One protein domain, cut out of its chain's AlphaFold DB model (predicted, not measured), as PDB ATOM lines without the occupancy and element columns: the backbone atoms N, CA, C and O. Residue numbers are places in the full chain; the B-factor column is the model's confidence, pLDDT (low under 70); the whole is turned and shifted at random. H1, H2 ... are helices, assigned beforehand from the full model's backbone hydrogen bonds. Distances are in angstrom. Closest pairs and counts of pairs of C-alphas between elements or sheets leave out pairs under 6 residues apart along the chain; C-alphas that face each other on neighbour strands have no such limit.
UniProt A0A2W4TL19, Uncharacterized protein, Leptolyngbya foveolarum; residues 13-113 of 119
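Overview. This is residues 13 to 113 of the 119 residues of an uncharacterized protein of Leptolyngbya foveolarum (UniProt A0A2W4TL19). H1, H3, H4 and H5 lie in a flat layer, each of H3, H4 and H5 beside the one before it in this naming, with H6 crossing one face over H4. The last residues of H6 reach little H2, set off at one end. The 101 printed residues hold six named helices, H1 to H6, and no named strand: all helix. The whole is compact, with a radius of gyration of the C-alphas of 14.2 A and spans of 41 by 35 by 21 A.

Arrangement. Start with H1, residues 13 to 22: it touches residues 47 to 54 of H3, residues 39 to 54, opposite ways at a shallow tilt of 27 degrees. Look there for the closest C-alphas, Met 20 and Ser 50, 5.0 A apart. H3 forms a helical hairpin with H4, residues 59 to 72, at a shallow tilt of 18 degrees; their closest C-alphas, Tyr 52 and Lys 62, are 5.9 A apart. H5, residues 78 to 91, is near H4 and touches no helix. Residues 101 to 105 of H6, residues 98 to 112, touch H4 at a steep tilt of 55 degrees, closest at C-alphas Gly 70 and Ile 104, 5.9 A. H2, residues 28 to 33, only just touches H6, with 3 pairs of C-alphas within 8 A, closest at Arg 30 and Leu 112, 5.8 A. Every O i to N i+4 pair is within hydrogen-bond range in H1, H3, H4, H5 and H6, and 1 of 2 in H2.

Along the chain. Find C-alpha 13 at (141.213, 147.121, 167.990), where H1 begins. H3 spans 22.4 A, H4 19.8 A and H5 19.9 A. H6 runs 20.5 A to C-alpha 112 at (150.037, 170.233, 178.011).

Size, cuts and confidence. The farthest C-alphas, Glu 29 and Glu 90, are 42.9 A apart. The printed part has no cut and no long link. Residues 13 to 14 and 35 are under pLDDT 70.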
ATOM      1  N   LEU A  13     139.849 147.319 167.494       57.16
ATOM      2  CA  LEU A  13     141.213 147.121 167.990       57.16
ATOM      3  C   LEU A  13     142.258 147.871 167.150       57.16
ATOM      4  O   LEU A  13     143.181 148.449 167.721       57.16
ATOM      5  N   ASP A  14     142.080 147.943 165.828       66.38
ATOM      6  CA  ASP A  14     143.008 148.641 164.931       66.38
ATOM      7  C   ASP A  14     142.919 150.160 165.100       66.38
ATOM      8  O   ASP A  14     143.924 150.859 164.998       66.38
ATOM      9  N   THR A  15     141.729 150.686 165.411       73.50
ATOM     10  CA  THR A  15     141.527 152.132 165.612       73.50
ATOM     11  C   THR A  15     142.129 152.608 166.934       73.50
ATOM     12  O   THR A  15     142.800 153.640 166.969       73.50
ATOM     13  N   ASP A  16     141.920 151.864 168.023       76.19
ATOM     14  CA  ASP A  16     142.526 152.186 169.321       76.19
ATOM     15  C   ASP A  16     144.052 152.003 169.267       76.19
ATOM     16  O   ASP A  16     144.797 152.833 169.791       76.19
ATOM     17  N   TYR A  17     144.539 150.977 168.559       74.50
ATOM     18  CA  TYR A  17     145.969 150.788 168.320       74.50
ATOM     19  C   TYR A  17     146.579 151.910 167.474       74.50
ATOM     20  O   TYR A  17     147.624 152.445 167.844       74.50
ATOM     21  N   ALA A  18     145.914 152.328 166.394       78.94
ATOM     22  CA  ALA A  18     146.360 153.447 165.569       78.94
ATOM     23  C   ALA A  18     146.488 154.737 166.391       78.94
ATOM     24  O   ALA A  18     147.530 155.388 166.332       78.94
ATOM     25  N   LYS A  19     145.500 155.043 167.245       83.44
ATOM     26  CA  LYS A  19     145.564 156.189 168.170       83.44
ATOM     27  C   LYS A  19     146.747 156.088 169.133       83.44
ATOM     28  O   LYS A  19     147.426 157.083 169.385       83.44
ATOM     29  N   MET A  20     147.034 154.894 169.661       83.88
ATOM     30  CA  MET A  20     148.193 154.665 170.538       83.88
ATOM     31  C   MET A  20     149.537 154.851 169.823       83.88
ATOM     32  O   MET A  20     150.488 155.325 170.444       83.88
ATOM     33  N   VAL A  21     149.625 154.483 168.542       82.25
ATOM     34  CA  VAL A  21     150.831 154.659 167.718       82.25
ATOM     35  C   VAL A  21     151.030 156.123 167.326       82.25
ATOM     36  O   VAL A  21     152.159 156.609 167.390       82.25
ATOM     37  N   GLU A  22     149.951 156.815 166.956       85.12
ATOM     38  CA  GLU A  22     149.952 158.239 166.594       85.12
ATOM     39  C   GLU A  22     150.308 159.142 167.788       85.12
ATOM     40  O   GLU A  22     150.965 160.174 167.629       85.12
ATOM     41  N   GLY A  23     149.931 158.711 168.994       86.88
ATOM     42  CA  GLY A  23     150.148 159.463 170.222       86.88
ATOM     43  C   GLY A  23     149.139 160.596 170.397       86.88
ATOM     44  O   GLY A  23     148.403 160.968 169.487       86.88
ATOM     45  N   GLU A  24     149.098 161.162 171.601       88.94
ATOM     46  CA  GLU A  24     148.182 162.255 171.907       88.94
ATOM     47  C   GLU A  24     148.585 163.515 171.118       88.94
ATOM     48  O   GLU A  24     149.774 163.876 171.107       88.94
ATOM     49  N   PRO A  25     147.641 164.200 170.451       86.44
ATOM     50  CA  PRO A  25     147.899 165.510 169.880       86.44
ATOM     51  C   PRO A  25     148.097 166.532 171.000       86.44
ATOM     52  O   PRO A  25     147.255 166.710 171.872       86.44
ATOM     53  N   ILE A  26     149.216 167.241 170.951       85.50
ATOM     54  CA  ILE A  26     149.534 168.327 171.874       85.50
ATOM     55  C   ILE A  26     149.867 169.542 171.010       85.50
ATOM     56  O   ILE A  26     150.538 169.409 169.987       85.50
ATOM     57  N   ALA A  27     149.365 170.718 171.386       85.06
ATOM     58  CA  ALA A  27     149.602 171.935 170.622       85.06
ATOM     59  C   ALA A  27     151.093 172.311 170.630       85.06
ATOM     60  O   ALA A  27     151.743 172.278 171.675       85.06
ATOM     61  N   GLN A  28     151.617 172.720 169.474       81.50
ATOM     62  CA  GLN A  28     153.044 173.004 169.308       81.50
ATOM     63  C   GLN A  28     153.556 174.119 170.235       81.50
ATOM     64  O   GLN A  28     154.646 174.004 170.785       81.50
ATOM     65  N   GLU A  29     152.734 175.129 170.517       83.94
ATOM     66  CA  GLU A  29     153.042 176.181 171.498       83.94
ATOM     67  C   GLU A  29     153.307 175.643 172.918       83.94
ATOM     68  O   GLU A  29     154.025 176.265 173.696       83.94
ATOM     69  N   ARG A  30     152.739 174.485 173.282       85.75
ATOM     70  CA  ARG A  30     153.005 173.826 174.569       85.75
ATOM     71  C   ARG A  30     154.325 173.063 174.535       85.75
ATOM     72  O   ARG A  30     155.014 173.020 175.545       85.75
ATOM     73  N   TRP A  31     154.703 172.516 173.378       80.94
ATOM     74  CA  TRP A  31     156.005 171.866 173.184       80.94
ATOM     75  C   TRP A  31     157.153 172.845 173.311       80.94
ATOM     76  O   TRP A  31     158.118 172.562 174.007       80.94
ATOM     77  N   GLU A  32     157.027 174.002 172.668       80.75
ATOM     78  CA  GLU A  32     158.070 175.029 172.670       80.75
ATOM     79  C   GLU A  32     158.370 175.537 174.084       80.75
ATOM     80  O   GLU A  32     159.492 175.932 174.367       80.75
ATOM     81  N   ARG A  33     157.393 175.466 174.997       79.81
ATOM     82  CA  ARG A  33     157.573 175.819 176.414       79.81
ATOM     83  C   ARG A  33     158.310 174.754 177.219       79.81
ATOM     84  O   ARG A  33     158.889 175.073 178.252       79.81
ATOM     85  N   LEU A  34     158.302 173.507 176.761       79.69
ATOM     86  CA  LEU A  34     159.040 172.403 177.367       79.69
ATOM     87  C   LEU A  34     160.449 172.332 176.766       79.69
ATOM     88  O   LEU A  34     160.876 171.272 176.318       79.69
ATOM     89  N   GLU A  35     161.164 173.466 176.773       64.75
ATOM     90  CA  GLU A  35     162.481 173.680 176.138       64.75
ATOM     91  C   GLU A  35     163.532 172.606 176.489       64.75
ATOM     92  O   GLU A  35     164.480 172.396 175.734       64.75
ATOM     93  N   ALA A  36     163.370 171.921 177.626       70.38
ATOM     94  CA  ALA A  36     164.264 170.870 178.106       70.38
ATOM     95  C   ALA A  36     163.991 169.473 177.513       70.38
ATOM     96  O   ALA A  36     164.864 168.609 177.589       70.38
ATOM     97  N   LEU A  37     162.806 169.223 176.946       80.06
ATOM     98  CA  LEU A  37     162.453 167.907 176.413       80.06
ATOM     99  C   LEU A  37     162.929 167.764 174.971       80.06
ATOM    100  O   LEU A  37     162.500 168.485 174.069       80.06
ATOM    101  N   ASP A  38     163.783 166.775 174.736       86.75
ATOM    102  CA  ASP A  38     164.183 166.420 173.384       86.75
ATOM    103  C   ASP A  38     163.008 165.781 172.599       86.75
ATOM    104  O   ASP A  38     162.064 165.238 173.191       86.75
ATOM    105  N   PRO A  39     163.051 165.797 171.253       85.81
ATOM    106  CA  PRO A  39     161.958 165.286 170.425       85.81
ATOM    107  C   PRO A  39     161.599 163.814 170.665       85.81
ATOM    108  O   PRO A  39     160.439 163.436 170.497       85.81
ATOM    109  N   TYR A  40     162.566 162.971 171.043       88.00
ATOM    110  CA  TYR A  40     162.308 161.558 171.321       88.00
ATOM    111  C   TYR A  40     161.541 161.397 172.635       88.00
ATOM    112  O   TYR A  40     160.556 160.655 172.698       88.00
ATOM    113  N   THR A  41     161.939 162.138 173.665       89.06
ATOM    114  CA  THR A  41     161.236 162.158 174.948       89.06
ATOM    115  C   THR A  41     159.807 162.687 174.801       89.06
ATOM    116  O   THR A  41     158.868 162.115 175.361       89.06
ATOM    117  N   LEU A  42     159.608 163.707 173.964       88.69
ATOM    118  CA  LEU A  42     158.281 164.229 173.644       88.69
ATOM    119  C   LEU A  42     157.398 163.208 172.900       88.69
ATOM    120  O   LEU A  42     156.228 163.034 173.246       88.69
ATOM    121  N   ASP A  43     157.934 162.513 171.894       89.44
ATOM    122  CA  ASP A  43     157.204 161.451 171.182       89.44
ATOM    123  C   ASP A  43     156.790 160.319 172.134       89.44
ATOM    124  O   ASP A  43     155.642 159.859 172.123       89.44
ATOM    125  N   ARG A  44     157.696 159.922 173.034       90.50
ATOM    126  CA  ARG A  44     157.394 158.946 174.083       90.50
ATOM    127  C   ARG A  44     156.256 159.429 174.982       90.50
ATOM    128  O   ARG A  44     155.326 158.661 175.229       90.50
ATOM    129  N   LEU A  45     156.294 160.685 175.427       93.38
ATOM    130  CA  LEU A  45     155.258 161.283 176.270       93.38
ATOM    131  C   LEU A  45     153.883 161.244 175.586       93.38
ATOM    132  O   LEU A  45     152.914 160.756 176.170       93.38
ATOM    133  N   ARG A  46     153.808 161.650 174.313       93.50
ATOM    134  CA  ARG A  46     152.574 161.592 173.506       93.50
ATOM    135  C   ARG A  46     152.013 160.174 173.417       93.50
ATOM    136  O   ARG A  46     150.809 159.972 173.587       93.50
ATOM    137  N   LYS A  47     152.870 159.179 173.184       92.88
ATOM    138  CA  LYS A  47     152.462 157.766 173.119       92.88
ATOM    139  C   LYS A  47     151.966 157.247 174.462       92.88
ATOM    140  O   LYS A  47     150.967 156.533 174.495       92.88
ATOM    141  N   GLN A  48     152.614 157.619 175.563       95.00
ATOM    142  CA  GLN A  48     152.174 157.215 176.898       95.00
ATOM    143  C   GLN A  48     150.813 157.813 177.260       95.00
ATOM    144  O   GLN A  48     149.925 157.085 177.701       95.00
ATOM    145  N   ILE A  49     150.593 159.096 176.972       95.06
ATOM    146  CA  ILE A  49     149.291 159.743 177.172       95.06
ATOM    147  C   ILE A  49     148.197 159.048 176.342       95.06
ATOM    148  O   ILE A  49     147.125 158.734 176.860       95.06
ATOM    149  N   SER A  50     148.480 158.727 175.076       93.75
ATOM    150  CA  SER A  50     147.518 158.019 174.225       93.75
ATOM    151  C   SER A  50     147.214 156.604 174.727       93.75
ATOM    152  O   SER A  50     146.054 156.192 174.794       93.75
ATOM    153  N   ARG A  51     148.236 155.863 175.179       92.69
ATOM    154  CA  ARG A  51     148.064 154.545 175.811       92.69
ATOM    155  C   ARG A  51     147.221 154.614 177.078       92.69
ATOM    156  O   ARG A  51     146.390 153.733 177.283       92.69
ATOM    157  N   TYR A  52     147.376 155.658 177.892       94.12
ATOM    158  CA  TYR A  52     146.531 155.866 179.068       94.12
ATOM    159  C   TYR A  52     145.047 155.966 178.687       94.12
ATOM    160  O   TYR A  52     144.187 155.391 179.356       94.12
ATOM    161  N   ARG A  53     144.740 156.681 177.596       91.12
ATOM    162  CA  ARG A  53     143.366 156.913 177.127       91.12
ATOM    163  C   ARG A  53     142.754 155.709 176.424       91.12
ATOM    164  O   ARG A  53     141.600 155.376 176.681       91.12
ATOM    165  N   HIS A  54     143.509 155.064 175.541       89.81
ATOM    166  CA  HIS A  54     142.967 154.085 174.595       89.81
ATOM    167  C   HIS A  54     143.370 152.637 174.899       89.81
ATOM    168  O   HIS A  54     142.753 151.711 174.384       89.81
ATOM    169  N   GLY A  55     144.349 152.416 175.781       86.44
ATOM    170  CA  GLY A  55     144.930 151.095 176.037       86.44
ATOM    171  C   GLY A  55     144.068 150.124 176.843       86.44
ATOM    172  O   GLY A  55     144.512 149.008 177.082       86.44
ATOM    173  N   ARG A  56     142.861 150.524 177.280       87.75
ATOM    174  CA  ARG A  56     141.937 149.703 178.096       87.75
ATOM    175  C   ARG A  56     142.632 149.024 179.286       87.75
ATOM    176  O   ARG A  56     142.421 147.848 179.564       87.75
ATOM    177  N   LEU A  57     143.484 149.783 179.967       88.69
ATOM    178  CA  LEU A  57     144.321 149.292 181.054       88.69
ATOM    179  C   LEU A  57     143.554 149.252 182.375       88.69
ATOM    180  O   LEU A  57     142.759 150.150 182.678       88.69
ATOM    181  N   GLU A  58     143.870 148.249 183.188       93.88
ATOM    182  CA  GLU A  58     143.521 148.237 184.607       93.88
ATOM    183  C   GLU A  58     144.255 149.355 185.364       93.88
ATOM    184  O   GLU A  58     145.171 149.997 184.837       93.88
ATOM    185  N   GLN A  59     143.857 149.605 186.615       93.88
ATOM    186  CA  GLN A  59     144.390 150.727 187.391       93.88
ATOM    187  C   GLN A  59     145.910 150.652 187.575       93.88
ATOM    188  O   GLN A  59     146.578 151.674 187.458       93.88
ATOM    189  N   GLU A  60     146.468 149.462 187.790       94.62
ATOM    190  CA  GLU A  60     147.921 149.273 187.879       94.62
ATOM    191  C   GLU A  60     148.628 149.667 186.569       94.62
ATOM    192  O   GLU A  60     149.665 150.327 186.587       94.62
ATOM    193  N   GLY A  61     148.050 149.337 185.410       94.56
ATOM    194  CA  GLY A  61     148.589 149.747 184.110       94.56
ATOM    195  C   GLY A  61     148.513 151.262 183.895       94.56
ATOM    196  O   GLY A  61     149.458 151.866 183.388       94.56
ATOM    197  N   LYS A  62     147.417 151.892 184.331       96.31
ATOM    198  CA  LYS A  62     147.269 153.356 184.327       96.31
ATOM    199  C   LYS A  62     148.297 154.036 185.227       96.31
ATOM    200  O   LYS A  62     148.911 155.015 184.809       96.31
ATOM    201  N   ASP A  63     148.518 153.497 186.419       97.62
ATOM    202  CA  ASP A  63     149.507 154.011 187.364       97.62
ATOM    203  C   ASP A  63     150.927 153.869 186.812       97.62
ATOM    204  O   ASP A  63     151.722 154.795 186.944       97.62
ATOM    205  N   ASN A  64     151.247 152.748 186.156       96.81
ATOM    206  CA  ASN A  64     152.552 152.553 185.518       96.81
ATOM    207  C   ASN A  64     152.819 153.616 184.445       96.81
ATOM    208  O   ASN A  64     153.913 154.174 184.383       96.81
ATOM    209  N   ILE A  65     151.812 153.935 183.624       97.31
ATOM    210  CA  ILE A  65     151.933 155.001 182.626       97.31
ATOM    211  C   ILE A  65     152.131 156.360 183.289       97.31
ATOM    212  O   ILE A  65     153.018 157.107 182.883       97.31
ATOM    213  N   LEU A  66     151.326 156.689 184.302       97.94
ATOM    214  CA  LEU A  66     151.470 157.958 185.013       97.94
ATOM    215  C   LEU A  66     152.849 158.074 185.664       97.94
ATOM    216  O   LEU A  66     153.454 159.134 185.589       97.94
ATOM    217  N   CYS A  67     153.384 156.992 186.222       97.81
ATOM    218  CA  CYS A  67     154.728 156.970 186.786       97.81
ATOM    219  C   CYS A  67     155.805 157.223 185.719       97.81
ATOM    220  O   CYS A  67     156.693 158.043 185.943       97.81
ATOM    221  N   ASP A  68     155.691 156.604 184.536       96.62
ATOM    222  CA  ASP A  68     156.613 156.861 183.419       96.62
ATOM    223  C   ASP A  68     156.565 158.327 182.962       96.62
ATOM    224  O   ASP A  68     157.600 158.950 182.728       96.62
ATOM    225  N   ILE A  69     155.361 158.901 182.890       96.12
ATOM    226  CA  ILE A  69     155.157 160.325 182.606       96.12
ATOM    227  C   ILE A  69     155.822 161.182 183.687       96.12
ATOM    228  O   ILE A  69     156.604 162.067 183.356       96.12
ATOM    229  N   GLY A  70     155.550 160.903 184.964       96.31
ATOM    230  CA  GLY A  70     156.086 161.655 186.098       96.31
ATOM    231  C   GLY A  70     157.612 161.642 186.159       96.31
ATOM    232  O   GLY A  70     158.209 162.675 186.430       96.31
ATOM    233  N   LEU A  71     158.245 160.510 185.838       95.12
ATOM    234  CA  LEU A  71     159.702 160.412 185.712       95.12
ATOM    235  C   LEU A  71     160.234 161.183 184.504       95.12
ATOM    236  O   LEU A  71     161.255 161.853 184.599       95.12
ATOM    237  N   THR A  72     159.539 161.088 183.369       92.81
ATOM    238  CA  THR A  72     159.931 161.757 182.122       92.81
ATOM    239  C   THR A  72     159.971 163.276 182.275       92.81
ATOM    240  O   THR A  72     160.823 163.932 181.683       92.81
ATOM    241  N   VAL A  73     159.048 163.829 183.059       92.62
ATOM    242  CA  VAL A  73     158.898 165.278 183.261       92.62
ATOM    243  C   VAL A  73     159.388 165.720 184.643       92.62
ATOM    244  O   VAL A  73     159.048 166.803 185.107       92.62
ATOM    245  N   GLU A  74     160.176 164.859 185.295       92.88
ATOM    246  CA  GLU A  74     160.875 165.109 186.561       92.88
ATOM    247  C   GLU A  74     159.971 165.504 187.749       92.88
ATOM    248  O   GLU A  74     160.432 166.074 188.737       92.88
ATOM    249  N   LEU A  75     158.681 165.158 187.702       95.25
ATOM    250  CA  LEU A  75     157.769 165.263 188.851       95.25
ATOM    251  C   LEU A  75     158.016 164.180 189.896       95.25
ATOM    252  O   LEU A  75     157.668 164.369 191.059       95.25
ATOM    253  N   LEU A  76     158.573 163.050 189.460       96.75
ATOM    254  CA  LEU A  76     159.027 161.962 190.311       96.75
ATOM    255  C   LEU A  76     160.543 161.851 190.200       96.75
ATOM    256  O   LEU A  76     161.107 161.899 189.107       96.75
ATOM    257  N   ASN A  77     161.199 161.657 191.334       95.44
ATOM    258  CA  ASN A  77     162.640 161.484 191.425       95.44
ATOM    259  C   ASN A  77     163.005 160.089 191.969       95.44
ATOM    260  O   ASN A  77     162.162 159.217 192.182       95.44
ATOM    261  N   GLN A  78     164.302 159.852 192.183       95.94
ATOM    262  CA  GLN A  78     164.781 158.557 192.671       95.94
ATOM    263  C   GLN A  78     164.252 158.187 194.062       95.94
ATOM    264  O   GLN A  78     163.977 157.009 194.282       95.94
ATOM    265  N   ALA A  79     164.089 159.156 194.966       96.69
ATOM    266  CA  ALA A  79     163.557 158.917 196.304       96.69
ATOM    267  C   ALA A  79     162.075 158.517 196.244       96.69
ATOM    268  O   ALA A  79     161.682 157.551 196.894       96.69
ATOM    269  N   ASP A  80     161.282 159.168 195.389       97.00
ATOM    270  CA  ASP A  80     159.880 158.782 195.167       97.00
ATOM    271  C   ASP A  80     159.793 157.341 194.640       97.00
ATOM    272  O   ASP A  80     158.990 156.530 195.098       97.00
ATOM    273  N   MET A  81     160.697 156.965 193.731       96.94
ATOM    274  CA  MET A  81     160.766 155.594 193.222       96.94
ATOM    275  C   MET A  81     161.216 154.575 194.272       96.94
ATOM    276  O   MET A  81     160.853 153.401 194.173       96.94
ATOM    277  N   GLU A  82     162.028 154.973 195.250       97.12
ATOM    278  CA  GLU A  82     162.376 154.119 196.387       97.12
ATOM    279  C   GLU A  82     161.170 153.875 197.290       97.12
ATOM    280  O   GLU A  82     160.924 152.717 197.636       97.12
ATOM    281  N   ASP A  83     160.389 154.915 197.588       97.38
ATOM    282  CA  ASP A  83     159.144 154.787 198.349       97.38
ATOM    283  C   ASP A  83     158.130 153.896 197.622       97.38
ATOM    284  O   ASP A  83     157.620 152.928 198.193       97.38
ATOM    285  N   ILE A  84     157.914 154.131 196.325       96.62
ATOM    286  CA  ILE A  84     157.038 153.291 195.504       96.62
ATOM    287  C   ILE A  84     157.510 151.832 195.553       96.62
ATOM    288  O   ILE A  84     156.715 150.936 195.836       96.62
ATOM    289  N   ARG A  85     158.809 151.563 195.345       96.50
ATOM    290  CA  ARG A  85     159.359 150.196 195.422       96.50
ATOM    291  C   ARG A  85     159.175 149.568 196.799       96.50
ATOM    292  O   ARG A  85     158.930 148.366 196.873       96.50
ATOM    293  N   TYR A  86     159.320 150.344 197.868       97.75
ATOM    294  CA  TYR A  86     159.061 149.873 199.223       97.75
ATOM    295  C   TYR A  86     157.592 149.456 199.376       97.75
ATOM    296  O   TYR A  86     157.323 148.319 199.760       97.75
ATOM    297  N   ARG A  87     156.641 150.301 198.954       96.81
ATOM    298  CA  ARG A  87     155.203 149.984 198.978       96.81
ATOM    299  C   ARG A  87     154.853 148.745 198.151       96.81
ATOM    300  O   ARG A  87     154.071 147.916 198.610       96.81
ATOM    301  N   VAL A  88     155.472 148.562 196.981       96.62
ATOM    302  CA  VAL A  88     155.282 147.346 196.168       96.62
ATOM    303  C   VAL A  88     155.744 146.091 196.907       96.62
ATOM    304  O   VAL A  88     155.076 145.066 196.825       96.62
ATOM    305  N   ARG A  89     156.860 146.143 197.646       97.12
ATOM    306  CA  ARG A  89     157.333 144.988 198.432       97.12
ATOM    307  C   ARG A  89     156.373 144.620 199.560       97.12
ATOM    308  O   ARG A  89     156.200 143.435 199.822       97.12
ATOM    309  N   GLU A  90     155.754 145.616 200.186       97.25
ATOM    310  CA  GLU A  90     154.818 145.412 201.296       97.25
ATOM    311  C   GLU A  90     153.452 144.896 200.830       97.25
ATOM    312  O   GLU A  90     152.862 144.024 201.465       97.25
ATOM    313  N   VAL A  91     152.933 145.433 199.722       94.88
ATOM    314  CA  VAL A  91     151.548 145.186 199.281       94.88
ATOM    315  C   VAL A  91     151.469 144.159 198.138       94.88
ATOM    316  O   VAL A  91     150.441 143.513 197.945       94.88
ATOM    317  N   GLY A  92     152.562 143.958 197.399       95.50
ATOM    318  CA  GLY A  92     152.684 142.944 196.347       95.50
ATOM    319  C   GLY A  92     152.253 143.384 194.945       95.50
ATOM    320  O   GLY A  92     152.309 142.566 194.032       95.50
ATOM    321  N   TYR A  93     151.847 144.642 194.745       94.19
ATOM    322  CA  TYR A  93     151.492 145.186 193.427       94.19
ATOM    323  C   TYR A  93     151.869 146.665 193.293       94.19
ATOM    324  O   TYR A  93     152.048 147.366 194.294       94.19
ATOM    325  N   PHE A  94     152.003 147.144 192.051       96.00
ATOM    326  CA  PHE A  94     152.357 148.532 191.771       96.00
ATOM    327  C   PHE A  94     151.144 149.460 191.867       96.00
ATOM    328  O   PHE A  94     150.087 149.189 191.297       96.00
ATOM    329  N   TYR A  95     151.308 150.594 192.546       97.56
ATOM    330  CA  TYR A  95     150.313 151.659 192.526       97.56
ATOM    331  C   TYR A  95     150.923 153.023 192.842       97.56
ATOM    332  O   TYR A  95     151.850 153.153 193.645       97.56
ATOM    333  N   LEU A  96     150.311 154.056 192.271       97.88
ATOM    334  CA  LEU A  96     150.483 155.430 192.722       97.88
ATOM    335  C   LEU A  96     149.408 155.757 193.762       97.88
ATOM    336  O   LEU A  96     148.248 155.355 193.646       97.88
ATOM    337  N   THR A  97     149.781 156.498 194.795       97.44
ATOM    338  CA  THR A  97     148.828 157.122 195.718       97.44
ATOM    339  C   THR A  97     147.940 158.121 194.976       97.44
ATOM    340  O   THR A  97     148.248 158.571 193.872       97.44
ATOM    341  N   ILE A  98     146.819 158.503 195.592       96.94
ATOM    342  CA  ILE A  98     145.910 159.500 195.009       96.94
ATOM    343  C   ILE A  98     146.650 160.819 194.745       96.94
ATOM    344  O   ILE A  98     146.535 161.355 193.648       96.94
ATOM    345  N   SER A  99     147.459 161.292 195.696       96.56
ATOM    346  CA  SER A  99     148.226 162.533 195.554       96.56
ATOM    347  C   SER A  99     149.249 162.475 194.419       96.56
ATOM    348  O   SER A  99     149.332 163.419 193.639       96.56
ATOM    349  N   GLU A 100     149.981 161.364 194.272       97.75
ATOM    350  CA  GLU A 100     150.945 161.185 193.173       97.75
ATOM    351  C   GLU A 100     150.243 161.186 191.809       97.75
ATOM    352  O   GLU A 100     150.688 161.849 190.873       97.75
ATOM    353  N   ARG A 101     149.095 160.502 191.693       97.75
ATOM    354  CA  ARG A 101     148.290 160.539 190.461       97.75
ATOM    355  C   ARG A 101     147.819 161.955 190.154       97.75
ATOM    356  O   ARG A 101     147.902 162.395 189.011       97.75
ATOM    357  N   GLU A 102     147.290 162.656 191.153       97.06
ATOM    358  CA  GLU A 102     146.743 163.999 190.972       97.06
ATOM    359  C   GLU A 102     147.806 165.010 190.568       97.06
ATOM    360  O   GLU A 102     147.537 165.822 189.686       97.06
ATOM    361  N   GLN A 103     149.008 164.931 191.141       97.62
ATOM    362  CA  GLN A 103     150.134 165.777 190.757       97.62
ATOM    363  C   GLN A 103     150.436 165.653 189.258       97.62
ATOM    364  O   GLN A 103     150.503 166.658 188.552       97.62
ATOM    365  N   ILE A 104     150.545 164.420 188.759       97.75
ATOM    366  CA  ILE A 104     150.878 164.143 187.356       97.75
ATOM    367  C   ILE A 104     149.720 164.545 186.433       97.75
ATOM    368  O   ILE A 104     149.934 165.185 185.405       97.75
ATOM    369  N   VAL A 105     148.476 164.229 186.806       96.81
ATOM    370  CA  VAL A 105     147.288 164.592 186.012       96.81
ATOM    371  C   VAL A 105     147.097 166.106 185.933       96.81
ATOM    372  O   VAL A 105     146.742 166.617 184.871       96.81
ATOM    373  N   ASN A 106     147.324 166.832 187.027       96.81
ATOM    374  CA  ASN A 106     147.211 168.288 187.024       96.81
ATOM    375  C   ASN A 106     148.315 168.913 186.163       96.81
ATOM    376  O   ASN A 106     148.014 169.773 185.346       96.81
ATOM    377  N   TRP A 107     149.551 168.407 186.235       96.06
ATOM    378  CA  TRP A 107     150.628 168.864 185.353       96.06
ATOM    379  C   TRP A 107     150.300 168.658 183.866       96.06
ATOM    380  O   TRP A 107     150.453 169.580 183.068       96.06
ATOM    381  N   LEU A 108     149.771 167.487 183.486       95.00
ATOM    382  CA  LEU A 108     149.339 167.220 182.105       95.00
ATOM    383  C   LEU A 108     148.277 168.222 181.632       95.00
ATOM    384  O   LEU A 108     148.301 168.678 180.486       95.00
ATOM    385  N   LYS A 109     147.353 168.592 182.517       94.69
ATOM    386  CA  LYS A 109     146.326 169.584 182.219       94.69
ATOM    387  C   LYS A 109     146.907 170.989 182.082       94.69
ATOM    388  O   LYS A 109     146.572 171.688 181.130       94.69
ATOM    389  N   ASP A 110     147.757 171.398 183.011       93.62
ATOM    390  CA  ASP A 110     148.223 172.780 183.102       93.62
ATOM    391  C   ASP A 110     149.283 173.085 182.036       93.62
ATOM    392  O   ASP A 110     149.169 174.079 181.307       93.62
ATOM    393  N   GLU A 111     150.251 172.183 181.860       92.31
ATOM    394  CA  GLU A 111     151.360 172.367 180.923       92.31
ATOM    395  C   GLU A 111     150.983 171.958 179.499       92.31
ATOM    396  O   GLU A 111     151.220 172.713 178.552       92.31
ATOM    397  N   LEU A 112     150.318 170.810 179.332       91.00
ATOM    398  CA  LEU A 112     150.037 170.233 178.011       91.00
ATOM    399  C   LEU A 112     148.600 170.430 177.522       91.00
ATOM    400  O   LEU A 112     148.305 170.062 176.385       91.00
ATOM    401  N   ALA A 113     147.710 171.006 178.338       92.31
ATOM    402  CA  ALA A 113     146.272 171.086 178.052       92.31
ATOM    403  C   ALA A 113     145.610 169.710 177.826       92.31
ATOM    404  O   ALA A 113     144.564 169.605 177.184       92.31
TER     405      ALA A 113